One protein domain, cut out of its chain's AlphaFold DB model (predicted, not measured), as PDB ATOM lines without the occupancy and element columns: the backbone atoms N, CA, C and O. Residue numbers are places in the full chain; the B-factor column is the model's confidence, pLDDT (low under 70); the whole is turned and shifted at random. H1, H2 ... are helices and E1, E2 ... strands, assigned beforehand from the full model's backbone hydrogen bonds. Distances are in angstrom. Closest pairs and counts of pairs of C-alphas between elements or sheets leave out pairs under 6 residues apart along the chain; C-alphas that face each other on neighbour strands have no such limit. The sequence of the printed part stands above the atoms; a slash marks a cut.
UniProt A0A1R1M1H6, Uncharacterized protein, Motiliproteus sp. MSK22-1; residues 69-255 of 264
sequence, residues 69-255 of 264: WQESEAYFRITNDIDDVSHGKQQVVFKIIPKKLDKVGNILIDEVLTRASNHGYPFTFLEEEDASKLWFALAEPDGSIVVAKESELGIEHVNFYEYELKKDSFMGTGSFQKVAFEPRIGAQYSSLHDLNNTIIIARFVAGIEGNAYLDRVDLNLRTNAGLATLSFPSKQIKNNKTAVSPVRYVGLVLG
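AT A GLANCE: This is residues 69 to 255 of the 264 residues of an uncharacterized protein of Motiliproteus sp. MSK22-1 (UniProt A0A1R1M1H6). Two strongly twisted antiparallel sheets lie face to face as a sandwich, their strands crossed at 53 degrees, with helix H2 running across the larger sheet on the side turned away from the smaller one. The larger sheet is built on the long strands E2 and E7 with E10 beside E7, and the short strands E3, E4 and E5 are at its edges; the smaller sheet has the order E6, E1, E8, E9. The short helix H1 is near H2, while H3 and H4 are small pieces at the rim of the sheets. The printed part has 187 residues with four named helices and ten named strands, in the order E1 E2 H1 E3 H2 H3 E4 E5 H4 E6 E7 E8 E9 E10, and its class is mixed, helices and strands. It is compact, with a radius of gyration of the C-alphas of 16.5 A and spans of 49 by 40 by 36 A.

IN THESE COORDINATES: E1, residues 73 to 79, begins with C-alpha 73 at (16.758, 22.181, -46.226) and is 19.2 A long. E2, residues 88 to 98, covers 33.0 A. H1 is residues 109 to 115, E3 residues 124 to 126, and H2 residues 128 to 136, 12.4 A long with C-alpha 128 at (13.376, 35.068, -27.774). H3 is residues 147 to 152, E4 residues 156 to 159, E5 residues 163 to 165, H4 residues 167 to 170 and E6 residues 175 to 178. E7, residues 198 to 208, covers 30.5 A, E8, residues 213 to 223, covers 30.0 A, and E9, residues 226 to 233, covers 22.5 A. E10, residues 247 to 253, is 20.1 A long and ends with C-alpha 253 at (11.730, 22.443, -26.971).

HOW THE PARTS SIT: The two sheets have 63 pairs of C-alphas within 10 A, and the parts that face each other are 8.5 A centre to centre. In the branched sheet, E7 is on one side of E2, antiparallel, with N 93 and O 203 at 2.8 A; E4 and E5 are on the other side, with N 94 and O 158 at 2.9 A and N 163 and O 90 at 2.9 A. E10 is antiparallel to E7, with N 202 and O 250 at 2.8 A, and E3 to E10, with N 126 and O 251 at 2.8 A. In the other sheet, N 75 and O 218 of E1 and E8 are 2.8 A apart, and N 177 and O 74 of E6 and E1 are 2.8 A apart. E8 and E9 form a hairpin, with N 219 and O 230 at 2.8 A. Between the sheets, the closest C-alphas of E9 and E10 are those of Phe 232 and Val 250, 6.1 A apart. H2 has a height over the branched sheet of 7.3 A and lies over E10 and only just over E7, with 3 of its C-alphas falling on E7; it runs across the strands, at 88 degrees to E10 on the local plane. The closest C-alphas of H2 and E10 are those of Ala 131 and Gly 251, 5.0 A apart. H1 is on the same sheet at a height of 8.8 A, over none of its strands, but only just: 2 of its C-alphas fall on E3. H1 and H2 are close but not clearly touching, with the C-alphas of Val 112 and Asp 130 6.4 A apart, at a shallow tilt of 12 degrees, opposite ways. H3 only grazes the branched sheet, with residues 147 to 151, and H4 only grazes the other, with residues 169 to 170. Every O i to N i+4 pair is within hydrogen-bond range in H2 and H3, and 2 of 3 are in H1; H4 is too short for such a pair.

THE WHOLE: The two C-alphas farthest apart are those of Asp 83 and Asp 102, 49.1 A. The printed part has no cut. The links E6 to E7, 19 residues, and E9 to E10, 13 residues, are long. The mean pLDDT of the printed part is 76.6, and 62 residues are under 70: 78 to 88, 119 to 122, 161 to 187, 206 to 213 and 235 to 246.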
ATOM      1  N   TRP A  69      21.260  14.688 -43.382       80.81
ATOM      2  CA  TRP A  69      21.585  16.110 -43.212       80.81
ATOM      3  C   TRP A  69      21.955  16.799 -44.532       80.81
ATOM      4  O   TRP A  69      21.548  17.934 -44.742       80.81
ATOM      5  N   GLN A  70      22.629  16.100 -45.454       77.12
ATOM      6  CA  GLN A  70      22.972  16.641 -46.781       77.12
ATOM      7  C   GLN A  70      21.755  16.952 -47.664       77.12
ATOM      8  O   GLN A  70      21.834  17.788 -48.556       77.12
ATOM      9  N   GLU A  71      20.642  16.256 -47.440       80.25
ATOM     10  CA  GLU A  71      19.400  16.416 -48.205       80.25
ATOM     11  C   GLU A  71      18.363  17.262 -47.462       80.25
ATOM     12  O   GLU A  71      17.248  17.450 -47.947       80.25
ATOM     13  N   SER A  72      18.703  17.726 -46.261       83.19
ATOM     14  CA  SER A  72      17.827  18.576 -45.468       83.19
ATOM     15  C   SER A  72      17.920  20.024 -45.961       83.19
ATOM     16  O   SER A  72      18.901  20.433 -46.585       83.19
ATOM     17  N   GLU A  73      16.879  20.812 -45.714       81.75
ATOM     18  CA  GLU A  73      16.758  22.181 -46.226       81.75
ATOM     19  C   GLU A  73      16.146  23.095 -45.161       81.75
ATOM     20  O   GLU A  73      15.373  22.649 -44.314       81.75
ATOM     21  N   ALA A  74      16.480  24.382 -45.200       80.62
ATOM     22  CA  ALA A  74      15.814  25.409 -44.414       80.62
ATOM     23  C   ALA A  74      15.023  26.302 -45.364       80.62
ATOM     24  O   ALA A  74      15.564  26.879 -46.307       80.62
ATOM     25  N   TYR A  75      13.728  26.407 -45.111       78.88
ATOM     26  CA  TYR A  75      12.820  27.226 -45.888       78.88
ATOM     27  C   TYR A  75      12.463  28.481 -45.107       78.88
ATOM     28  O   TYR A  75      11.957  28.414 -43.987       78.88
ATOM     29  N   PHE A  76      12.720  29.635 -45.705       75.69
ATOM     30  CA  PHE A  76      12.381  30.923 -45.127       75.69
ATOM     31  C   PHE A  76      11.070  31.379 -45.736       75.69
ATOM     32  O   PHE A  76      10.968  31.647 -46.935       75.69
ATOM     33  N   ARG A  77      10.050  31.497 -44.895       75.50
ATOM     34  CA  ARG A  77       8.785  32.077 -45.313       75.50
ATOM     35  C   ARG A  77       8.851  33.579 -45.093       75.50
ATOM     36  O   ARG A  77       8.834  34.035 -43.953       75.50
ATOM     37  N   ILE A  78       8.942  34.318 -46.191       69.62
ATOM     38  CA  ILE A  78       8.961  35.777 -46.200       69.62
ATOM     39  C   ILE A  78       7.636  36.264 -46.787       69.62
ATOM     40  O   ILE A  78       7.228  35.787 -47.845       69.62
ATOM     41  N   THR A  79       7.001  37.220 -46.124       67.69
ATOM     42  CA  THR A  79       5.876  37.996 -46.646       67.69
ATOM     43  C   THR A  79       6.358  39.416 -46.930       67.69
ATOM     44  O   THR A  79       7.028  40.022 -46.100       67.69
ATOM     45  N   ASN A  80       6.040  39.966 -48.093       63.44
ATOM     46  CA  ASN A  80       6.444  41.308 -48.504       63.44
ATOM     47  C   ASN A  80       5.358  41.977 -49.350       63.44
ATOM     48  O   ASN A  80       4.458  41.310 -49.861       63.44
ATOM     49  N   ASP A  81       5.475  43.296 -49.500       58.31
ATOM     50  CA  ASP A  81       4.798  44.018 -50.573       58.31
ATOM     51  C   ASP A  81       5.621  43.889 -51.865       58.31
ATOM     52  O   ASP A  81       6.854  43.949 -51.834       58.31
ATOM     53  N   ILE A  82       4.940  43.670 -52.993       52.28
ATOM     54  CA  ILE A  82       5.530  43.230 -54.277       52.28
ATOM     55  C   ILE A  82       6.579  44.220 -54.825       52.28
ATOM     56  O   ILE A  82       7.489  43.812 -55.550       52.28
ATOM     57  N   ASP A  83       6.496  45.496 -54.445       55.47
ATOM     58  CA  ASP A  83       7.287  46.580 -55.034       55.47
ATOM     59  C   ASP A  83       8.509  47.020 -54.200       55.47
ATOM     60  O   ASP A  83       9.352  47.766 -54.700       55.47
ATOM     61  N   ASP A  84       8.657  46.534 -52.962       57.25
ATOM     62  CA  ASP A  84       9.553  47.155 -51.968       57.25
ATOM     63  C   ASP A  84      10.888  46.434 -51.732       57.25
ATOM     64  O   ASP A  84      11.734  46.938 -50.991       57.25
ATOM     65  N   VAL A  85      11.106  45.261 -52.334       56.88
ATOM     66  CA  VAL A  85      12.296  44.449 -52.046       56.88
ATOM     67  C   VAL A  85      13.179  44.310 -53.277       56.88
ATOM     68  O   VAL A  85      12.795  43.721 -54.287       56.88
ATOM     69  N   SER A  86      14.390  44.857 -53.187       57.31
ATOM     70  CA  SER A  86      15.354  44.840 -54.291       57.31
ATOM     71  C   SER A  86      16.394  43.726 -54.135       57.31
ATOM     72  O   SER A  86      16.689  43.035 -55.112       57.31
ATOM     73  N   HIS A  87      16.901  43.511 -52.913       65.44
ATOM     74  CA  HIS A  87      17.968  42.559 -52.590       65.44
ATOM     75  C   HIS A  87      17.875  42.121 -51.119       65.44
ATOM     76  O   HIS A  87      17.337  42.836 -50.269       65.44
ATOM     77  N   GLY A  88      18.431  40.955 -50.789       67.62
ATOM     78  CA  GLY A  88      18.582  40.560 -49.392       67.62
ATOM     79  C   GLY A  88      19.515  39.377 -49.191       67.62
ATOM     80  O   GLY A  88      19.682  38.550 -50.082       67.62
ATOM     81  N   LYS A  89      20.111  39.290 -48.005       72.62
ATOM     82  CA  LYS A  89      20.930  38.153 -47.570       72.62
ATOM     83  C   LYS A  89      20.251  37.460 -46.406       72.62
ATOM     84  O   LYS A  89      19.815  38.108 -45.452       72.62
ATOM     85  N   GLN A  90      20.148  36.143 -46.490       75.00
ATOM     86  CA  GLN A  90      19.565  35.331 -45.433       75.00
ATOM     87  C   GLN A  90      20.549  34.290 -44.957       75.00
ATOM     88  O   GLN A  90      21.176  33.626 -45.774       75.00
ATOM     89  N   GLN A  91      20.609  34.080 -43.652       79.75
ATOM     90  CA  GLN A  91      21.379  33.008 -43.040       79.75
ATOM     91  C   GLN A  91      20.550  32.392 -41.918       79.75
ATOM     92  O   GLN A  91      19.884  33.115 -41.179       79.75
ATOM     93  N   VAL A  92      20.624  31.076 -41.736       83.56
ATOM     94  CA  VAL A  92      20.146  30.434 -40.508       83.56
ATOM     95  C   VAL A  92      21.191  29.479 -39.962       83.56
ATOM     96  O   VAL A  92      21.892  28.785 -40.695       83.56
ATOM     97  N   VAL A  93      21.297  29.458 -38.643       87.56
ATOM     98  CA  VAL A  93      22.083  28.481 -37.906       87.56
ATOM     99  C   VAL A  93      21.198  27.890 -36.825       87.56
ATOM    100  O   VAL A  93      20.560  28.623 -36.069       87.56
ATOM    101  N   PHE A  94      21.177  26.567 -36.738       89.50
ATOM    102  CA  PHE A  94      20.493  25.851 -35.675       89.50
ATOM    103  C   PHE A  94      21.512  25.367 -34.654       89.50
ATOM    104  O   PHE A  94      22.465  24.682 -35.015       89.50
ATOM    105  N   LYS A  95      21.298  25.699 -33.384       92.44
ATOM    106  CA  LYS A  95      22.050  25.167 -32.246       92.44
ATOM    107  C   LYS A  95      21.186  24.136 -31.534       92.44
ATOM    108  O   LYS A  95      20.084  24.462 -31.101       92.44
ATOM    109  N   ILE A  96      21.675  22.908 -31.412       93.50
ATOM    110  CA  ILE A  96      20.982  21.797 -30.755       93.50
ATOM    111  C   ILE A  96      21.625  21.587 -29.387       93.50
ATOM    112  O   ILE A  96      22.802  21.245 -29.300       93.50
ATOM    113  N   ILE A  97      20.851  21.795 -28.325       94.19
ATOM    114  CA  ILE A  97      21.287  21.701 -26.930       94.19
ATOM    115  C   ILE A  97      20.586  20.506 -26.270       94.19
ATOM    116  O   ILE A  97      19.354  20.447 -26.267       94.19
ATOM    117  N   PRO A  98      21.316  19.557 -25.670       93.06
ATOM    118  CA  PRO A  98      20.694  18.444 -24.969       93.06
ATOM    119  C   PRO A  98      20.071  18.905 -23.641       93.06
ATOM    120  O   PRO A  98      20.743  19.518 -22.814       93.06
ATOM    121  N   LYS A  99      18.803  18.552 -23.381       92.69
ATOM    122  CA  LYS A  99      18.103  18.934 -22.133       92.69
ATOM    123  C   LYS A  99      18.624  18.232 -20.881       92.69
ATOM    124  O   LYS A  99      18.302  18.652 -19.783       92.69
ATOM    125  N   LYS A 100      19.392  17.150 -21.036       91.44
ATOM    126  CA  LYS A 100      20.008  16.427 -19.909       91.44
ATOM    127  C   LYS A 100      21.115  17.226 -19.207       91.44
ATOM    128  O   LYS A 100      21.666  16.735 -18.233       91.44
ATOM    129  N   LEU A 101      21.516  18.374 -19.757       90.94
ATOM    130  CA  LEU A 101      22.449  19.278 -19.098       90.94
ATOM    131  C   LEU A 101      21.700  20.059 -18.020       90.94
ATOM    132  O   LEU A 101      20.705  20.706 -18.326       90.94
ATOM    133  N   ASP A 102      22.222  20.071 -16.796       91.50
ATOM    134  CA  ASP A 102      21.651  20.894 -15.719       91.50
ATOM    135  C   ASP A 102      21.780  22.394 -16.045       91.50
ATOM    136  O   ASP A 102      20.908  23.211 -15.734       91.50
ATOM    137  N   LYS A 103      22.886  22.765 -16.704       92.75
ATOM    138  CA  LYS A 103      23.196  24.141 -17.093       92.75
ATOM    139  C   LYS A 103      24.013  24.230 -18.375       92.75
ATOM    140  O   LYS A 103      24.780  23.326 -18.702       92.75
ATOM    141  N   VAL A 104      23.917  25.377 -19.039       91.38
ATOM    142  CA  VAL A 104      24.799  25.786 -20.138       91.38
ATOM    143  C   VAL A 104      25.420  27.122 -19.743       91.38
ATOM    144  O   VAL A 104      24.714  28.107 -19.533       91.38
ATOM    145  N   GLY A 105      26.740  27.140 -19.546       89.19
ATOM    146  CA  GLY A 105      27.420  28.268 -18.908       89.19
ATOM    147  C   GLY A 105      26.857  28.532 -17.506       89.19
ATOM    148  O   GLY A 105      26.924  27.667 -16.628       89.19
ATOM    149  N   ASN A 106      26.273  29.717 -17.316       90.69
ATOM    150  CA  ASN A 106      25.618  30.131 -16.068       90.69
ATOM    151  C   ASN A 106      24.084  30.020 -16.105       90.69
ATOM    152  O   ASN A 106      23.423  30.451 -15.164       90.69
ATOM    153  N   ILE A 107      23.508  29.477 -17.178       93.00
ATOM    154  CA  ILE A 107      22.057  29.396 -17.362       93.00
ATOM    155  C   ILE A 107      21.579  28.005 -16.967       93.00
ATOM    156  O   ILE A 107      22.025  27.016 -17.549       93.00
ATOM    157  N   LEU A 108      20.653  27.937 -16.013       94.56
ATOM    158  CA  LEU A 108      19.980  26.697 -15.638       94.56
ATOM    159  C   LEU A 108      18.944  26.327 -16.702       94.56
ATOM    160  O   LEU A 108      18.086  27.139 -17.057       94.56
ATOM    161  N   ILE A 109      19.017  25.095 -17.208       93.25
ATOM    162  CA  ILE A 109      18.098  24.627 -18.253       93.25
ATOM    163  C   ILE A 109      16.663  24.577 -17.726       93.25
ATOM    164  O   ILE A 109      15.752  25.054 -18.402       93.25
ATOM    165  N   ASP A 110      16.460  24.098 -16.500       92.38
ATOM    166  CA  ASP A 110      15.130  23.998 -15.893       92.38
ATOM    167  C   ASP A 110      14.435  25.360 -15.766       92.38
ATOM    168  O   ASP A 110      13.246  25.486 -16.060       92.38
ATOM    169  N   GLU A 111      15.171  26.416 -15.412       91.56
ATOM    170  CA  GLU A 111      14.609  27.769 -15.340       91.56
ATOM    171  C   GLU A 111      14.111  28.258 -16.703       91.56
ATOM    172  O   GLU A 111      13.057  28.883 -16.787       91.56
ATOM    173  N   VAL A 112      14.839  27.955 -17.777       91.81
ATOM    174  CA  VAL A 112      14.413  28.303 -19.138       91.81
ATOM    175  C   VAL A 112      13.197  27.471 -19.552       91.81
ATOM    176  O   VAL A 112      12.238  28.001 -20.111       91.81
ATOM    177  N   LEU A 113      13.193  26.174 -19.233       91.69
ATOM    178  CA  LEU A 113      12.087  25.276 -19.562       91.69
ATOM    179  C   LEU A 113      10.784  25.644 -18.836       91.69
ATOM    180  O   LEU A 113       9.719  25.513 -19.431       91.69
ATOM    181  N   THR A 114      10.841  26.142 -17.595       89.75
ATOM    182  CA  THR A 114       9.632  26.581 -16.862       89.75
ATOM    183  C   THR A 114       8.956  27.806 -17.478       89.75
ATOM    184  O   THR A 114       7.750  27.983 -17.308       89.75
ATOM    185  N   ARG A 115       9.703  28.639 -18.213       88.44
ATOM    186  CA  ARG A 115       9.167  29.790 -18.958       88.44
ATOM    187  C   ARG A 115       8.735  29.436 -20.380       88.44
ATOM    188  O   ARG A 115       8.075  30.239 -21.036       88.44
ATOM    189  N   ALA A 116       9.090  28.245 -20.854       87.81
ATOM    190  CA  ALA A 116       8.704  27.770 -22.169       87.81
ATOM    191  C   ALA A 116       7.185  27.579 -22.237       87.81
ATOM    192  O   ALA A 116       6.560  27.061 -21.310       87.81
ATOM    193  N   SER A 117       6.574  27.973 -23.349       83.00
ATOM    194  CA  SER A 117       5.126  27.870 -23.495       83.00
ATOM    195  C   SER A 117       4.708  27.460 -24.900       83.00
ATOM    196  O   SER A 117       5.445  27.590 -25.880       83.00
ATOM    197  N   ASN A 118       3.514  26.878 -24.988       76.69
ATOM    198  CA  ASN A 118       2.928  26.490 -26.257       76.69
ATOM    199  C   ASN A 118       2.062  27.648 -26.776       76.69
ATOM    200  O   ASN A 118       0.963  27.889 -26.280       76.69
ATOM    201  N   HIS A 119       2.554  28.366 -27.784       65.12
ATOM    202  CA  HIS A 119       1.857  29.506 -28.394       65.12
ATOM    203  C   HIS A 119       0.864  29.094 -29.498       65.12
ATOM    204  O   HIS A 119       0.756  29.781 -30.511       65.12
ATOM    205  N   GLY A 120       0.160  27.969 -29.335       59.44
ATOM    206  CA  GLY A 120      -0.783  27.454 -30.341       59.44
ATOM    207  C   GLY A 120      -0.110  26.767 -31.532       59.44
ATOM    208  O   GLY A 120      -0.708  26.627 -32.596       59.44
ATOM    209  N   TYR A 121       1.136  26.337 -31.350       65.81
ATOM    210  CA  TYR A 121       1.931  25.618 -32.337       65.81
ATOM    211  C   TYR A 121       2.107  24.158 -31.892       65.81
ATOM    212  O   TYR A 121       1.889  23.821 -30.729       65.81
ATOM    213  N   PRO A 122       2.517  23.245 -32.785       69.62
ATOM    214  CA  PRO A 122       2.636  21.835 -32.421       69.62
ATOM    215  C   PRO A 122       3.812  21.537 -31.472       69.62
ATOM    216  O   PRO A 122       3.993  20.387 -31.095       69.62
ATOM    217  N   PHE A 123       4.616  22.536 -31.096       81.88
ATOM    218  CA  PHE A 123       5.763  22.398 -30.198       81.88
ATOM    219  C   PHE A 123       5.709  23.438 -29.073       81.88
ATOM    220  O   PHE A 123       5.007  24.446 -29.169       81.88
ATOM    221  N   THR A 124       6.474  23.196 -28.012       88.25
ATOM    222  CA  THR A 124       6.723  24.183 -26.957       88.25
ATOM    223  C   THR A 124       7.880  25.082 -27.384       88.25
ATOM    224  O   THR A 124       8.889  24.592 -27.890       88.25
ATOM    225  N   PHE A 125       7.748  26.390 -27.175       89.62
ATOM    226  CA  PHE A 125       8.739  27.380 -27.590       89.62
ATOM    227  C   PHE A 125       9.313  28.135 -26.398       89.62
ATOM    228  O   PHE A 125       8.643  28.337 -25.385       89.62
ATOM    229  N   LEU A 126      10.564  28.559 -26.548       90.19
ATOM    230  CA  LEU A 126      11.210  29.521 -25.668       90.19
ATOM    231  C   LEU A 126      10.880  30.939 -26.127       90.19
ATOM    232  O   LEU A 126      10.748  31.197 -27.326       90.19
ATOM    233  N   GLU A 127      10.822  31.865 -25.175       86.12
ATOM    234  CA  GLU A 127      10.848  33.285 -25.507       86.12
ATOM    235  C   GLU A 127      12.199  33.659 -26.133       86.12
ATOM    236  O   GLU A 127      13.238  33.058 -25.842       86.12
ATOM    237  N   GLU A 128      12.191  34.665 -27.009       87.44
ATOM    238  CA  GLU A 128      13.376  35.068 -27.774       87.44
ATOM    239  C   GLU A 128      14.548  35.481 -26.872       87.44
ATOM    240  O   GLU A 128      15.700  35.172 -27.173       87.44
ATOM    241  N   GLU A 129      14.264  36.118 -25.733       89.44
ATOM    242  CA  GLU A 129      15.284  36.480 -24.747       89.44
ATOM    243  C   GLU A 129      15.999  35.241 -24.186       89.44
ATOM    244  O   GLU A 129      17.227  35.211 -24.124       89.44
ATOM    245  N   ASP A 130      15.250  34.199 -23.823       92.38
ATOM    246  CA  ASP A 130      15.814  32.957 -23.292       92.38
ATOM    247  C   ASP A 130      16.580  32.182 -24.370       92.38
ATOM    248  O   ASP A 130      17.678  31.679 -24.117       92.38
ATOM    249  N   ALA A 131      16.048  32.144 -25.596       93.12
ATOM    250  CA  ALA A 131      16.732  31.556 -26.740       93.12
ATOM    251  C   ALA A 131      18.055  32.285 -27.045       93.12
ATOM    252  O   ALA A 131      19.083  31.643 -27.252       93.12
ATOM    253  N   SER A 132      18.061  33.620 -27.009       92.62
ATOM    254  CA  SER A 132      19.269  34.430 -27.194       92.62
ATOM    255  C   SER A 132      20.274  34.218 -26.061       92.62
ATOM    256  O   SER A 132      21.469  34.083 -26.316       92.62
ATOM    257  N   LYS A 133      19.826  34.159 -24.802       93.44
ATOM    258  CA  LYS A 133      20.717  33.896 -23.661       93.44
ATOM    259  C   LYS A 133      21.382  32.527 -23.782       93.44
ATOM    260  O   LYS A 133      22.599  32.440 -23.663       93.44
ATOM    261  N   LEU A 134      20.613  31.477 -24.084       94.31
ATOM    262  CA  LEU A 134      21.164  30.140 -24.322       94.31
ATOM    263  C   LEU A 134      22.113  30.108 -25.525       94.31
ATOM    264  O   LEU A 134      23.125  29.410 -25.486       94.31
ATOM    265  N   TRP A 135      21.831  30.887 -26.571       94.38
ATOM    266  CA  TRP A 135      22.712  30.993 -27.731       94.38
ATOM    267  C   TRP A 135      24.111  31.501 -27.363       94.38
ATOM    268  O   TRP A 135      25.099  30.952 -27.846       94.38
ATOM    269  N   PHE A 136      24.202  32.510 -26.497       93.81
ATOM    270  CA  PHE A 136      25.471  33.118 -26.078       93.81
ATOM    271  C   PHE A 136      26.014  32.582 -24.747       93.81
ATOM    272  O   PHE A 136      27.010  33.088 -24.245       93.81
ATOM    273  N   ALA A 137      25.400  31.547 -24.177       92.81
ATOM    274  CA  ALA A 137      25.706  31.055 -22.835       92.81
ATOM    275  C   ALA A 137      27.174  30.646 -22.614       92.81
ATOM    276  O   ALA A 137      27.675  30.711 -21.492       92.81
ATOM    277  N   LEU A 138      27.840  30.205 -23.683       91.88
ATOM    278  CA  LEU A 138      29.244  29.783 -23.706       91.88
ATOM    279  C   LEU A 138      30.106  30.668 -24.613       91.88
ATOM    280  O   LEU A 138      31.232  30.292 -24.941       91.88
ATOM    281  N   ALA A 139      29.575  31.810 -25.052       91.19
ATOM    282  CA  ALA A 139      30.342  32.758 -25.837       91.19
ATOM    283  C   ALA A 139      31.453  33.381 -24.983       91.19
ATOM    284  O   ALA A 139      31.307  33.567 -23.771       91.19
ATOM    285  N   GLU A 140      32.565  33.703 -25.626       90.69
ATOM    286  CA  GLU A 140      33.636  34.481 -25.014       90.69
ATOM    287  C   GLU A 140      33.159  35.916 -24.707       90.69
ATOM    288  O   GLU A 140      32.123  36.352 -25.222       90.69
ATOM    289  N   PRO A 141      33.902  36.699 -23.902       87.75
ATOM    290  CA  PRO A 141      33.534  38.082 -23.590       87.75
ATOM    291  C   PRO A 141      33.364  38.995 -24.815       87.75
ATOM    292  O   PRO A 141      32.667  40.002 -24.732       87.75
ATOM    293  N   ASP A 142      33.989  38.652 -25.945       86.75
ATOM    294  CA  ASP A 142      33.849  39.351 -27.229       86.75
ATOM    295  C   ASP A 142      32.625  38.891 -28.051       86.75
ATOM    296  O   ASP A 142      32.381  39.398 -29.146       86.75
ATOM    297  N   GLY A 143      31.843  37.941 -27.529       83.06
ATOM    298  CA  GLY A 143      30.672  37.354 -28.176       83.06
ATOM    299  C   GLY A 143      30.989  36.221 -29.157       83.06
ATOM    300  O   GLY A 143      30.063  35.672 -29.763       83.06
ATOM    301  N   SER A 144      32.261  35.847 -29.326       86.19
ATOM    302  CA  SER A 144      32.652  34.753 -30.213       86.19
ATOM    303  C   SER A 144      32.234  33.389 -29.651       86.19
ATOM    304  O   SER A 144      32.277  33.136 -28.447       86.19
ATOM    305  N   ILE A 145      31.797  32.490 -30.539       85.31
ATOM    306  CA  ILE A 145      31.373  31.134 -30.173       85.31
ATOM    307  C   ILE A 145      32.496  30.155 -30.502       85.31
ATOM    308  O   ILE A 145      32.825  29.929 -31.669       85.31
ATOM    309  N   VAL A 146      33.046  29.520 -29.469       84.56
ATOM    310  CA  VAL A 146      34.065  28.480 -29.618       84.56
ATOM    311  C   VAL A 146      33.382  27.118 -29.761       84.56
ATOM    312  O   VAL A 146      33.058  26.462 -28.773       84.56
ATOM    313  N   VAL A 147      33.194  26.664 -31.006       81.50
ATOM    314  CA  VAL A 147      32.481  25.408 -31.341       81.50
ATOM    315  C   VAL A 147      33.029  24.186 -30.590       81.50
ATOM    316  O   VAL A 147      32.261  23.291 -30.244       81.50
ATOM    317  N   ALA A 148      34.334  24.145 -30.302       83.25
ATOM    318  CA  ALA A 148      34.952  23.050 -29.552       83.25
ATOM    319  C   ALA A 148      34.396  22.926 -28.120       83.25
ATOM    320  O   ALA A 148      34.006  21.831 -27.723       83.25
ATOM    321  N   LYS A 149      34.263  24.046 -27.390       86.50
ATOM    322  CA  LYS A 149      33.705  24.068 -26.024       86.50
ATOM    323  C   LYS A 149      32.262  23.570 -25.991       86.50
ATOM    324  O   LYS A 149      31.849  22.884 -25.064       86.50
ATOM    325  N   GLU A 150      31.488  23.919 -27.012       88.19
ATOM    326  CA  GLU A 150      30.093  23.491 -27.121       88.19
ATOM    327  C   GLU A 150      29.990  22.002 -27.494       88.19
ATOM    328  O   GLU A 150      29.180  21.274 -26.921       88.19
ATOM    329  N   SER A 151      30.885  21.518 -28.360       86.75
ATOM    330  CA  SER A 151      30.940  20.104 -28.761       86.75
ATOM    331  C   SER A 151      31.268  19.173 -27.585       86.75
ATOM    332  O   SER A 151      30.703  18.086 -27.500       86.75
ATOM    333  N   GLU A 152      32.119  19.595 -26.640       86.56
ATOM    334  CA  GLU A 152      32.431  18.830 -25.413       86.56
ATOM    335  C   GLU A 152      31.197  18.579 -24.529       86.56
ATOM    336  O   GLU A 152      31.125  17.574 -23.820       86.56
ATOM    337  N   LEU A 153      30.197  19.461 -24.602       87.31
ATOM    338  CA  LEU A 153      28.921  19.335 -23.890       87.31
ATOM    339  C   LEU A 153      27.836  18.637 -24.731       87.31
ATOM    340  O   LEU A 153      26.693  18.507 -24.287       87.31
ATOM    341  N   GLY A 154      28.176  18.181 -25.941       86.88
ATOM    342  CA  GLY A 154      27.239  17.579 -26.889       86.88
ATOM    343  C   GLY A 154      26.277  18.583 -27.534       86.88
ATOM    344  O   GLY A 154      25.170  18.208 -27.932       86.88
ATOM    345  N   ILE A 155      26.662  19.863 -27.586       90.19
ATOM    346  CA  ILE A 155      25.933  20.911 -28.305       90.19
ATOM    347  C   ILE A 155      26.436  20.946 -29.749       90.19
ATOM    348  O   ILE A 155      27.636  21.081 -29.996       90.19
ATOM    349  N   GLU A 156      25.515  20.865 -30.706       88.25
ATOM    350  CA  GLU A 156      25.845  20.864 -32.134       88.25
ATOM    351  C   GLU A 156      25.295  22.086 -32.861       88.25
ATOM    352  O   GLU A 156      24.262  22.642 -32.490       88.25
ATOM    353  N   HIS A 157      25.986  22.479 -33.931       85.69
ATOM    354  CA  HIS A 157      25.565  23.554 -34.826       85.69
ATOM    355  C   HIS A 157      25.331  23.011 -36.218       85.69
ATOM    356  O   HIS A 157      26.230  22.408 -36.802       85.69
ATOM    357  N   VAL A 158      24.168  23.314 -36.775       83.00
ATOM    358  CA  VAL A 158      23.841  23.065 -38.174       83.00
ATOM    359  C   VAL A 158      23.737  24.416 -38.861       83.00
ATOM    360  O   VAL A 158      22.784  25.169 -38.658       83.00
ATOM    361  N   ASN A 159      24.762  24.744 -39.642       76.50
ATOM    362  CA  ASN A 159      24.825  25.992 -40.389       76.50
ATOM    363  C   ASN A 159      24.169  25.826 -41.758       76.50
ATOM    364  O   ASN A 159      24.337  24.797 -42.413       76.50
ATOM    365  N   PHE A 160      23.489  26.873 -42.206       71.12
ATOM    366  CA  PHE A 160      23.032  27.048 -43.577       71.12
ATOM    367  C   PHE A 160      23.744  28.277 -44.146       71.12
ATOM    368  O   PHE A 160      23.917  29.278 -43.444       71.12
ATOM    369  N   TYR A 161      24.248  28.171 -45.379       65.75
ATOM    370  CA  TYR A 161      25.038  29.239 -45.985       65.75
ATOM    371  C   TYR A 161      24.156  30.431 -46.307       65.75
ATOM    372  O   TYR A 161      22.961  30.297 -46.566       65.75
ATOM    373  N   GLU A 162      24.791  31.599 -46.310       69.69
ATOM    374  CA  GLU A 162      24.135  32.820 -46.728       69.69
ATOM    375  C   GLU A 162      23.611  32.669 -48.161       69.69
ATOM    376  O   GLU A 162      24.366  32.340 -49.077       69.69
ATOM    377  N   TYR A 163      22.315  32.893 -48.344       67.38
ATOM    378  CA  TYR A 163      21.684  32.896 -49.654       67.38
ATOM    379  C   TYR A 163      21.327  34.325 -50.040       67.38
ATOM    380  O   TYR A 163      20.644  35.032 -49.291       67.38
ATOM    381  N   GLU A 164      21.787  34.732 -51.221       67.94
ATOM    382  CA  GLU A 164      21.429  36.010 -51.820       67.94
ATOM    383  C   GLU A 164      20.080  35.889 -52.529       67.94
ATOM    384  O   GLU A 164      19.909  35.153 -53.502       67.94
ATOM    385  N   LEU A 165      19.107  36.636 -52.023       64.69
ATOM    386  CA  LEU A 165      17.785  36.757 -52.606       64.69
ATOM    387  C   LEU A 165      17.835  37.723 -53.786       64.69
ATOM    388  O   LEU A 165      18.236  38.881 -53.648       64.69
ATOM    389  N   LYS A 166      17.382  37.250 -54.947       62.19
ATOM    390  CA  LYS A 166      17.185  38.074 -56.143       62.19
ATOM    391  C   LYS A 166      15.753  38.598 -56.173       62.19
ATOM    392  O   LYS A 166      14.858  37.929 -55.665       62.19
ATOM    393  N   LYS A 167      15.530  39.745 -56.824       58.75
ATOM    394  CA  LYS A 167      14.217  40.407 -56.958       58.75
ATOM    395  C   LYS A 167      13.066  39.449 -57.326       58.75
ATOM    396  O   LYS A 167      11.993  39.526 -56.745       58.75
ATOM    397  N   ASP A 168      13.312  38.481 -58.205       55.66
ATOM    398  CA  ASP A 168      12.286  37.529 -58.665       55.66
ATOM    399  C   ASP A 168      11.968  36.411 -57.646       55.66
ATOM    400  O   ASP A 168      10.975  35.703 -57.778       55.66
ATOM    401  N   SER A 169      12.798  36.236 -56.609       53.91
ATOM    402  CA  SER A 169      12.638  35.216 -55.551       53.91
ATOM    403  C   SER A 169      11.689  35.646 -54.425       53.91
ATOM    404  O   SER A 169      11.526  34.931 -53.442       53.91
ATOM    405  N   PHE A 170      11.100  36.834 -54.548       53.38
ATOM    406  CA  PHE A 170      10.320  37.501 -53.510       53.38
ATOM    407  C   PHE A 170       8.804  37.389 -53.709       53.38
ATOM    408  O   PHE A 170       8.052  37.900 -52.887       53.38
ATOM    409  N   MET A 171       8.331  36.729 -54.772       46.72
ATOM    410  CA  MET A 171       6.901  36.606 -55.072       46.72
ATOM    411  C   MET A 171       6.204  35.589 -54.157       46.72
ATOM    412  O   MET A 171       5.972  34.461 -54.579       46.72
ATOM    413  N   GLY A 172       5.865  35.954 -52.913       48.09
ATOM    414  CA  GLY A 172       4.891  35.252 -52.045       48.09
ATOM    415  C   GLY A 172       5.097  33.743 -51.801       48.09
ATOM    416  O   GLY A 172       4.249  33.078 -51.206       48.09
ATOM    417  N   THR A 173       6.209  33.184 -52.258       52.56
ATOM    418  CA  THR A 173       6.582  31.776 -52.211       52.56
ATOM    419  C   THR A 173       8.053  31.773 -51.842       52.56
ATOM    420  O   THR A 173       8.880  32.369 -52.520       52.56
ATOM    421  N   GLY A 174       8.323  31.257 -50.650       52.66
ATOM    422  CA  GLY A 174       9.523  31.521 -49.872       52.66
ATOM    423  C   GLY A 174      10.822  31.065 -50.518       52.66
ATOM    424  O   GLY A 174      10.858  30.347 -51.518       52.66
ATOM    425  N   SER A 175      11.913  31.492 -49.900       54.78
ATOM    426  CA  SER A 175      13.266  31.168 -50.323       54.78
ATOM    427  C   SER A 175      13.738  29.866 -49.686       54.78
ATOM    428  O   SER A 175      13.517  29.590 -48.503       54.78
ATOM    429  N   PHE A 176      14.418  29.055 -50.492       55.59
ATOM    430  CA  PHE A 176      14.974  27.774 -50.075       55.59
ATOM    431  C   PHE A 176      16.478  27.920 -49.864       55.59
ATOM    432  O   PHE A 176      17.190  28.381 -50.756       55.59
ATOM    433  N   GLN A 177      16.969  27.486 -48.707       58.03
ATOM    434  CA  GLN A 177      18.392  27.304 -48.459       58.03
ATOM    435  C   GLN A 177      18.680  25.822 -48.275       58.03
ATOM    436  O   GLN A 177      18.199  25.186 -47.335       58.03
ATOM    437  N   LYS A 178      19.497  25.267 -49.171       55.28
ATOM    438  CA  LYS A 178      20.042  23.927 -48.968       55.28
ATOM    439  C   LYS A 178      21.063  23.958 -47.843       55.28
ATOM    440  O   LYS A 178      21.803  24.931 -47.687       55.28
ATOM    441  N   VAL A 179      21.083  22.885 -47.057       54.47
ATOM    442  CA  VAL A 179      22.076  22.680 -46.010       54.47
ATOM    443  C   VAL A 179      23.489  22.847 -46.585       54.47
ATOM    444  O   VAL A 179      23.879  22.199 -47.550       54.47
ATOM    445  N   ALA A 180      24.259  23.715 -45.940       48.78
ATOM    446  CA  ALA A 180      25.692  23.932 -46.142       48.78
ATOM    447  C   ALA A 180      26.578  22.853 -45.504       48.78
ATOM    448  O   ALA A 180      27.804  22.903 -45.566       48.78
ATOM    449  N   PHE A 181      25.953  21.938 -44.777       42.72
ATOM    450  CA  PHE A 181      26.611  20.994 -43.904       42.72
ATOM    451  C   PHE A 181      27.203  19.854 -44.728       42.72
ATOM    452  O   PHE A 181      26.514  18.908 -45.114       42.72
ATOM    453  N   GLU A 182      28.513  19.917 -44.942       36.75
ATOM    454  CA  GLU A 182      29.310  18.704 -45.061       36.75
ATOM    455  C   GLU A 182      29.072  17.885 -43.783       36.75
ATOM    456  O   GLU A 182      29.346  18.383 -42.685       36.75
ATOM    457  N   PRO A 183      28.516  16.664 -43.856       40.28
ATOM    458  CA  PRO A 183      28.285  15.874 -42.665       40.28
ATOM    459  C   PRO A 183      29.607  15.638 -41.977       40.28
ATOM    460  O   PRO A 183      30.506  14.995 -42.521       40.28
ATOM    461  N   ARG A 184      29.713  16.122 -40.746       46.47
ATOM    462  CA  ARG A 184      30.775  15.664 -39.869       46.47
ATOM    463  C   ARG A 184      30.543  14.181 -39.610       46.47
ATOM    464  O   ARG A 184      29.488  13.777 -39.117       46.47
ATOM    465  N   ILE A 185      31.534  13.369 -39.955       38.19
ATOM    466  CA  ILE A 185      31.639  11.994 -39.474       38.19
ATOM    467  C   ILE A 185      31.559  12.069 -37.939       38.19
ATOM    468  O   ILE A 185      32.427  12.673 -37.316       38.19
ATOM    469  N   GLY A 186      30.495  11.515 -37.346       49.62
ATOM    470  CA  GLY A 186      30.283  11.517 -35.892       49.62
ATOM    471  C   GLY A 186      29.235  12.493 -35.339       49.62
ATOM    472  O   GLY A 186      29.215  12.670 -34.126       49.62
ATOM    473  N   ALA A 187      28.372  13.099 -36.168       61.28
ATOM    474  CA  ALA A 187      27.256  13.918 -35.673       61.28
ATOM    475  C   ALA A 187      26.380  13.127 -34.675       61.28
ATOM    476  O   ALA A 187      25.841  12.065 -35.003       61.28
ATOM    477  N   GLN A 188      26.253  13.648 -33.457       76.75
ATOM    478  CA  GLN A 188      25.535  13.059 -32.330       76.75
ATOM    479  C   GLN A 188      24.038  12.911 -32.634       76.75
ATOM    480  O   GLN A 188      23.406  11.949 -32.194       76.75
ATOM    481  N   TYR A 189      23.479  13.830 -33.423       85.81
ATOM    482  CA  TYR A 189      22.066  13.855 -33.794       85.81
ATOM    483  C   TYR A 189      21.842  13.236 -35.179       85.81
ATOM    484  O   TYR A 189      21.559  13.914 -36.165       85.81
ATOM    485  N   SER A 190      22.007  11.915 -35.263       85.44
ATOM    486  CA  SER A 190      21.962  11.163 -36.527       85.44
ATOM    487  C   SER A 190      20.559  10.729 -36.967       85.44
ATOM    488  O   SER A 190      20.376  10.308 -38.108       85.44
ATOM    489  N   SER A 191      19.565  10.815 -36.084       88.19
ATOM    490  CA  SER A 191      18.178  10.396 -36.315       88.19
ATOM    491  C   SER A 191      17.190  11.332 -35.616       88.19
ATOM    492  O   SER A 191      17.561  12.032 -34.672       88.19
ATOM    493  N   LEU A 192      15.914  11.321 -36.019       89.19
ATOM    494  CA  LEU A 192      14.872  12.089 -35.318       89.19
ATOM    495  C   LEU A 192      14.745  11.658 -33.853       89.19
ATOM    496  O   LEU A 192      14.477  12.483 -32.985       89.19
ATOM    497  N   HIS A 193      14.986  10.378 -33.556       87.25
ATOM    498  CA  HIS A 193      14.981   9.902 -32.179       87.25
ATOM    499  C   HIS A 193      16.101  10.537 -31.339       87.25
ATOM    500  O   HIS A 193      15.887  10.815 -30.159       87.25
ATOM    501  N   ASP A 194      17.275  10.792 -31.927       88.00
ATOM    502  CA  ASP A 194      18.392  11.447 -31.231       88.00
ATOM    503  C   ASP A 194      18.073  12.917 -30.892       88.00
ATOM    504  O   ASP A 194      18.603  13.448 -29.920       88.00
ATOM    505  N   LEU A 195      17.178  13.563 -31.654       89.69
ATOM    506  CA  LEU A 195      16.699  14.925 -31.387       89.69
ATOM    507  C   LEU A 195      15.664  14.999 -30.252       89.69
ATOM    508  O   LEU A 195      15.362  16.097 -29.776       89.69
ATOM    509  N   ASN A 196      15.108  13.875 -29.790       89.56
ATOM    510  CA  ASN A 196      14.221  13.886 -28.625       89.56
ATOM    511  C   ASN A 196      14.968  14.416 -27.391       89.56
ATOM    512  O   ASN A 196      16.158  14.167 -27.211       89.56
ATOM    513  N   ASN A 197      14.252  15.100 -26.495       91.06
ATOM    514  CA  ASN A 197      14.843  15.724 -25.307       91.06
ATOM    515  C   ASN A 197      15.974  16.724 -25.616       91.06
ATOM    516  O   ASN A 197      16.955  16.824 -24.875       91.06
ATOM    517  N   THR A 198      15.810  17.518 -26.670       94.25
ATOM    518  CA  THR A 198      16.707  18.633 -26.994       94.25
ATOM    519  C   THR A 198      15.963  19.968 -26.996       94.25
ATOM    520  O   THR A 198      14.733  20.029 -27.034       94.25
ATOM    521  N   ILE A 199      16.724  21.053 -26.919       94.94
ATOM    522  CA  ILE A 199      16.301  22.408 -27.250       94.94
ATOM    523  C   ILE A 199      17.001  22.753 -28.559       94.94
ATOM    524  O   ILE A 199      18.224  22.668 -28.641       94.94
ATOM    525  N   ILE A 200      16.249  23.153 -29.576       94.19
ATOM    526  CA  ILE A 200      16.800  23.596 -30.855       94.19
ATOM    527  C   ILE A 200      16.577  25.095 -30.960       94.19
ATOM    528  O   ILE A 200      15.442  25.556 -30.939       94.19
ATOM    529  N   ILE A 201      17.655  25.861 -31.068       94.56
ATOM    530  CA  ILE A 201      17.605  27.309 -31.228       94.56
ATOM    531  C   ILE A 201      17.931  27.635 -32.675       94.56
ATOM    532  O   ILE A 201      19.040  27.374 -33.130       94.56
ATOM    533  N   ALA A 202      16.982  28.232 -33.385       91.31
ATOM    534  CA  ALA A 202      17.222  28.832 -34.684       91.31
ATOM    535  C   ALA A 202      17.681  30.281 -34.485       91.31
ATOM    536  O   ALA A 202      16.908  31.116 -34.012       91.31
ATOM    537  N   ARG A 203      18.925  30.580 -34.865       88.44
ATOM    538  CA  ARG A 203      19.399  31.944 -35.104       88.44
ATOM    539  C   ARG A 203      19.275  32.214 -36.587       88.44
ATOM    540  O   ARG A 203      20.026  31.642 -37.373       88.44
ATOM    541  N   PHE A 204      18.387  33.110 -36.973       83.06
ATOM    542  CA  PHE A 204      18.302  33.547 -38.359       83.06
ATOM    543  C   PHE A 204      18.666  35.018 -38.481       83.06
ATOM    544  O   PHE A 204      18.320  35.840 -37.631       83.06
ATOM    545  N   VAL A 205      19.399  35.317 -39.548       76.06
ATOM    546  CA  VAL A 205      19.779  36.656 -39.966       76.06
ATOM    547  C   VAL A 205      19.044  36.956 -41.262       76.06
ATOM    548  O   VAL A 205      19.199  36.227 -42.238       76.06
ATOM    549  N   ALA A 206      18.241  38.012 -41.270       67.56
ATOM    550  CA  ALA A 206      17.567  38.521 -42.452       67.56
ATOM    551  C   ALA A 206      18.053  39.951 -42.706       67.56
ATOM    552  O   ALA A 206      17.541  40.911 -42.134       67.56
ATOM    553  N   GLY A 207      19.069  40.087 -43.558       64.88
ATOM    554  CA  GLY A 207      19.505  41.366 -44.112       64.88
ATOM    555  C   GLY A 207      18.714  41.669 -45.377       64.88
ATOM    556  O   GLY A 207      19.288  41.649 -46.463       64.88
ATOM    557  N   ILE A 208      17.394  41.832 -45.255       63.59
ATOM    558  CA  ILE A 208      16.518  42.151 -46.387       63.59
ATOM    559  C   ILE A 208      16.303  43.663 -46.409       63.59
ATOM    560  O   ILE A 208      15.851  44.233 -45.417       63.59
ATOM    561  N   GLU A 209      16.635  44.311 -47.523       61.25
ATOM    562  CA  GLU A 209      16.350  45.731 -47.718       61.25
ATOM    563  C   GLU A 209      14.889  45.905 -48.161       61.25
ATOM    564  O   GLU A 209      14.477  45.317 -49.160       61.25
ATOM    565  N   GLY A 210      14.105  46.696 -47.418       60.69
ATOM    566  CA  GLY A 210      12.688  46.973 -47.705       60.69
ATOM    567  C   GLY A 210      11.719  46.502 -46.614       60.69
ATOM    568  O   GLY A 210      12.127  46.098 -45.524       60.69
ATOM    569  N   ASN A 211      10.414  46.535 -46.905       60.09
ATOM    570  CA  ASN A 211       9.334  46.119 -45.997       60.09
ATOM    571  C   ASN A 211       9.081  44.596 -46.025       60.09
ATOM    572  O   ASN A 211       7.942  44.135 -46.083       60.09
ATOM    573  N   ALA A 212      10.143  43.791 -46.010       60.81
ATOM    574  CA  ALA A 212      10.023  42.339 -45.959       60.81
ATOM    575  C   ALA A 212       9.878  41.840 -44.515       60.81
ATOM    576  O   ALA A 212      10.645  42.205 -43.621       60.81
ATOM    577  N   TYR A 213       8.922  40.945 -44.297       68.81
ATOM    578  CA  TYR A 213       8.679  40.271 -43.031       68.81
ATOM    579  C   TYR A 213       9.065  38.798 -43.140       68.81
ATOM    580  O   TYR A 213       8.587  38.093 -44.018       68.81
ATOM    581  N   LEU A 214       9.912  38.310 -42.232       71.69
ATOM    582  CA  LEU A 214      10.124  36.874 -42.078       71.69
ATOM    583  C   LEU A 214       9.078  36.290 -41.120       71.69
ATOM    584  O   LEU A 214       9.174  36.509 -39.913       71.69
ATOM    585  N   ASP A 215       8.140  35.511 -41.661       74.06
ATOM    586  CA  ASP A 215       7.077  34.823 -40.921       74.06
ATOM    587  C   ASP A 215       7.648  33.731 -40.013       74.06
ATOM    588  O   ASP A 215       7.357  33.650 -38.818       74.06
ATOM    589  N   ARG A 216       8.432  32.831 -40.611       80.38
ATOM    590  CA  ARG A 216       8.987  31.645 -39.958       80.38
ATOM    591  C   ARG A 216      10.125  31.053 -40.771       80.38
ATOM    592  O   ARG A 216      10.214  31.269 -41.981       80.38
ATOM    593  N   VAL A 217      10.927  30.235 -40.103       83.12
ATOM    594  CA  VAL A 217      11.886  29.336 -40.744       83.12
ATOM    595  C   VAL A 217      11.430  27.901 -40.515       83.12
ATOM    596  O   VAL A 217      11.170  27.512 -39.380       83.12
ATOM    597  N   ASP A 218      11.318  27.120 -41.581       85.88
ATOM    598  CA  ASP A 218      10.972  25.703 -41.535       85.88
ATOM    599  C   ASP A 218      12.238  24.877 -41.817       85.88
ATOM    600  O   ASP A 218      12.806  24.951 -42.902       85.88
ATOM    601  N   LEU A 219      12.699  24.097 -40.838       88.00
ATOM    602  CA  LEU A 219      13.775  23.121 -41.004       88.00
ATOM    603  C   LEU A 219      13.173  21.795 -41.473       88.00
ATOM    604  O   LEU A 219      12.512  21.091 -40.709       88.00
ATOM    605  N   ASN A 220      13.415  21.466 -42.734       87.94
ATOM    606  CA  ASN A 220      12.955  20.263 -43.407       87.94
ATOM    607  C   ASN A 220      14.034  19.181 -43.307       87.94
ATOM    608  O   ASN A 220      14.990  19.167 -44.081       87.94
ATOM    609  N   LEU A 221      13.871  18.268 -42.352       88.00
ATOM    610  CA  LEU A 221      14.757  17.130 -42.130       88.00
ATOM    611  C   LEU A 221      14.349  15.972 -43.042       88.00
ATOM    612  O   LEU A 221      13.282  15.372 -42.871       88.00
ATOM    613  N   ARG A 222      15.204  15.638 -44.009       87.56
ATOM    614  CA  ARG A 222      15.022  14.441 -44.833       87.56
ATOM    615  C   ARG A 222      15.406  13.207 -44.022       87.56
ATOM    616  O   ARG A 222      16.489  13.155 -43.448       87.56
ATOM    617  N   THR A 223      14.545  12.195 -44.020       88.69
ATOM    618  CA  THR A 223      14.823  10.871 -43.451       88.69
ATOM    619  C   THR A 223      14.503   9.766 -44.450       88.69
ATOM    620  O   THR A 223      13.839  10.015 -45.459       88.69
ATOM    621  N   ASN A 224      14.919   8.534 -44.149       83.56
ATOM    622  CA  ASN A 224      14.557   7.362 -44.952       83.56
ATOM    623  C   ASN A 224      13.036   7.118 -44.988       83.56
ATOM    624  O   ASN A 224      12.518   6.625 -45.986       83.56
ATOM    625  N   ALA A 225      12.316   7.475 -43.919       84.25
ATOM    626  CA  ALA A 225      10.864   7.334 -43.823       84.25
ATOM    627  C   ALA A 225      10.076   8.492 -44.471       84.25
ATOM    628  O   ALA A 225       8.864   8.381 -44.648       84.25
ATOM    629  N   GLY A 226      10.731   9.603 -44.820       85.50
ATOM    630  CA  GLY A 226      10.075  10.786 -45.379       85.50
ATOM    631  C   GLY A 226      10.604  12.098 -44.810       85.50
ATOM    632  O   GLY A 226      11.722  12.172 -44.300       85.50
ATOM    633  N   LEU A 227       9.807  13.161 -44.931       85.81
ATOM    634  CA  LEU A 227      10.173  14.500 -44.473       85.81
ATOM    635  C   LEU A 227       9.591  14.790 -43.085       85.81
ATOM    636  O   LEU A 227       8.392  14.627 -42.874       85.81
ATOM    637  N   ALA A 228      10.428  15.279 -42.171       88.06
ATOM    638  CA  ALA A 228      10.000  15.837 -40.893       88.06
ATOM    639  C   ALA A 228      10.313  17.337 -40.850       88.06
ATOM    640  O   ALA A 228      11.459  17.739 -41.036       88.06
ATOM    641  N   THR A 229       9.304  18.166 -40.587       87.56
ATOM    642  CA  THR A 229       9.458  19.628 -40.567       87.56
ATOM    643  C   THR A 229       9.391  20.167 -39.143       87.56
ATOM    644  O   THR A 229       8.437  19.901 -38.407       87.56
ATOM    645  N   LEU A 230      10.390  20.966 -38.772       89.25
ATOM    646  CA  LEU A 230      10.409  21.760 -37.548       89.25
ATOM    647  C   LEU A 230      10.222  23.234 -37.902       89.25
ATOM    648  O   LEU A 230      11.045  23.815 -38.603       89.25
ATOM    649  N   SER A 231       9.142  23.839 -37.414       87.94
ATOM    650  CA  SER A 231       8.793  25.229 -37.717       87.94
ATOM    651  C   SER A 231       9.183  26.163 -36.576       87.94
ATOM    652  O   SER A 231       8.786  25.950 -35.431       87.94
ATOM    653  N   PHE A 232       9.896  27.233 -36.913       88.06
ATOM    654  CA  PHE A 232      10.381  28.269 -36.003       88.06
ATOM    655  C   PHE A 232       9.685  29.597 -36.336       88.06
ATOM    656  O   PHE A 232      10.147  30.326 -37.220       88.06
ATOM    657  N   PRO A 233       8.545  29.907 -35.692       82.88
ATOM    658  CA  PRO A 233       7.790  31.120 -35.971       82.88
ATOM    659  C   PRO A 233       8.515  32.353 -35.432       82.88
ATOM    660  O   PRO A 233       8.931  32.400 -34.275       82.88
ATOM    661  N   SER A 234       8.611  33.388 -36.257       74.88
ATOM    662  CA  SER A 234       9.127  34.692 -35.863       74.88
ATOM    663  C   SER A 234       7.988  35.487 -35.221       74.88
ATOM    664  O   SER A 234       7.112  36.017 -35.911       74.88
ATOM    665  N   LYS A 235       7.945  35.559 -33.880       64.25
ATOM    666  CA  LYS A 235       7.010  36.463 -33.189       64.25
ATOM    667  C   LYS A 235       7.387  37.907 -33.533       64.25
ATOM    668  O   LYS A 235       8.415  38.404 -33.080       64.25
ATOM    669  N   GLN A 236       6.554  38.623 -34.283       55.16
ATOM    670  CA  GLN A 236       6.686  40.078 -34.367       55.16
ATOM    671  C   GLN A 236       5.919  40.768 -33.240       55.16
ATOM    672  O   GLN A 236       4.775  40.434 -32.929       55.16
ATOM    673  N   ILE A 237       6.565  41.771 -32.643       43.25
ATOM    674  CA  ILE A 237       5.941  42.696 -31.703       43.25
ATOM    675  C   ILE A 237       4.981  43.580 -32.510       43.25
ATOM    676  O   ILE A 237       5.402  44.431 -33.291       43.25
ATOM    677  N   LYS A 238       3.676  43.375 -32.317       35.19
ATOM    678  CA  LYS A 238       2.608  44.252 -32.810       35.19
ATOM    679  C   LYS A 238       2.695  45.584 -32.058       35.19
ATOM    680  O   LYS A 238       2.155  45.685 -30.968       35.19
ATOM    681  N   ASN A 239       3.423  46.565 -32.591       33.75
ATOM    682  CA  ASN A 239       3.348  47.971 -32.167       33.75
ATOM    683  C   ASN A 239       4.098  48.886 -33.149       33.75
ATOM    684  O   ASN A 239       5.147  49.388 -32.779       33.75
ATOM    685  N   ASN A 240       3.596  49.077 -34.384       36.22
ATOM    686  CA  ASN A 240       3.898  50.158 -35.366       36.22
ATOM    687  C   ASN A 240       5.338  50.721 -35.484       36.22
ATOM    688  O   ASN A 240       5.561  51.790 -36.045       36.22
ATOM    689  N   LYS A 241       6.329  50.009 -34.972       38.53
ATOM    690  CA  LYS A 241       7.751  50.280 -35.013       38.53
ATOM    691  C   LYS A 241       8.347  48.934 -35.331       38.53
ATOM    692  O   LYS A 241       8.550  48.100 -34.450       38.53
ATOM    693  N   THR A 242       8.526  48.708 -36.620       41.16
ATOM    694  CA  THR A 242       9.233  47.566 -37.170       41.16
ATOM    695  C   THR A 242      10.665  47.649 -36.653       41.16
ATOM    696  O   THR A 242      11.540  48.245 -37.271       41.16
ATOM    697  N   ALA A 243      10.913  47.120 -35.457       38.44
ATOM    698  CA  ALA A 243      12.262  46.825 -35.020       38.44
ATOM    699  C   ALA A 243      12.692  45.604 -35.834       38.44
ATOM    700  O   ALA A 243      12.545  44.456 -35.408       38.44
ATOM    701  N   VAL A 244      13.145  45.864 -37.061       50.50
ATOM    702  CA  VAL A 244      13.849  44.903 -37.903       50.50
ATOM    703  C   VAL A 244      15.204  44.686 -37.236       50.50
ATOM    704  O   VAL A 244      16.221  45.213 -37.668       50.50
ATOM    705  N   SER A 245      15.225  43.986 -36.096       53.06
ATOM    706  CA  SER A 245      16.473  43.384 -35.648       53.06
ATOM    707  C   SER A 245      16.858  42.402 -36.751       53.06
ATOM    708  O   SER A 245      16.076  41.482 -37.013       53.06
ATOM    709  N   PRO A 246      18.011  42.587 -37.415       66.44
ATOM    710  CA  PRO A 246      18.412  41.728 -38.520       66.44
ATOM    711  C   PRO A 246      18.666  40.301 -38.040       66.44
ATOM    712  O   PRO A 246      18.678  39.397 -38.859       66.44
ATOM    713  N   VAL A 247      18.848  40.089 -36.732       78.69
ATOM    714  CA  VAL A 247      19.063  38.781 -36.112       78.69
ATOM    715  C   VAL A 247      17.943  38.490 -35.124       78.69
ATOM    716  O   VAL A 247      17.629  39.343 -34.290       78.69
ATOM    717  N   ARG A 248      17.376  37.286 -35.187       84.31
ATOM    718  CA  ARG A 248      16.373  36.801 -34.232       84.31
ATOM    719  C   ARG A 248      16.708  35.394 -33.758       84.31
ATOM    720  O   ARG A 248      17.410  34.649 -34.449       84.31
ATOM    721  N   TYR A 249      16.158  35.042 -32.599       89.06
ATOM    722  CA  TYR A 249      16.351  33.745 -31.956       89.06
ATOM    723  C   TYR A 249      15.005  33.112 -31.626       89.06
ATOM    724  O   TYR A 249      14.171  33.717 -30.958       89.06
ATOM    725  N   VAL A 250      14.801  31.872 -32.063       90.69
ATOM    726  CA  VAL A 250      13.605  31.096 -31.720       90.69
ATOM    727  C   VAL A 250      14.046  29.748 -31.178       90.69
ATOM    728  O   VAL A 250      14.685  28.972 -31.885       90.69
ATOM    729  N   GLY A 251      13.718  29.480 -29.915       92.50
ATOM    730  CA  GLY A 251      13.977  28.196 -29.271       92.50
ATOM    731  C   GLY A 251      12.759  27.286 -29.356       92.50
ATOM    732  O   GLY A 251      11.660  27.693 -28.995       92.50
ATOM    733  N   LEU A 252      12.956  26.055 -29.804       93.38
ATOM    734  CA  LEU A 252      11.964  24.990 -29.828       93.38
ATOM    735  C   LEU A 252      12.397  23.907 -28.840       93.38
ATOM    736  O   LEU A 252      13.541  23.458 -28.862       93.38
ATOM    737  N   VAL A 253      11.485  23.483 -27.972       93.12
ATOM    738  CA  VAL A 253      11.730  22.443 -26.971       93.12
ATOM    739  C   VAL A 253      11.117  21.134 -27.453       93.12
ATOM    740  O   VAL A 253       9.897  21.023 -27.583       93.12
ATOM    741  N   LEU A 254      11.958  20.127 -27.685       91.12
ATOM    742  CA  LEU A 254      11.531  18.782 -28.054       91.12
ATOM    743  C   LEU A 254      11.373  17.916 -26.800       91.12
ATOM    744  O   LEU A 254      12.282  17.776 -25.973       91.12
ATOM    745  N   GLY A 255      10.176  17.352 -26.647       87.06
ATOM    746  CA  GLY A 255       9.838  16.452 -25.554       87.06
ATOM    747  C   GLY A 255      10.425  15.055 -25.722       87.06
ATOM    748  O   GLY A 255      11.102  14.729 -26.701       87.06
TER     749      GLY A 255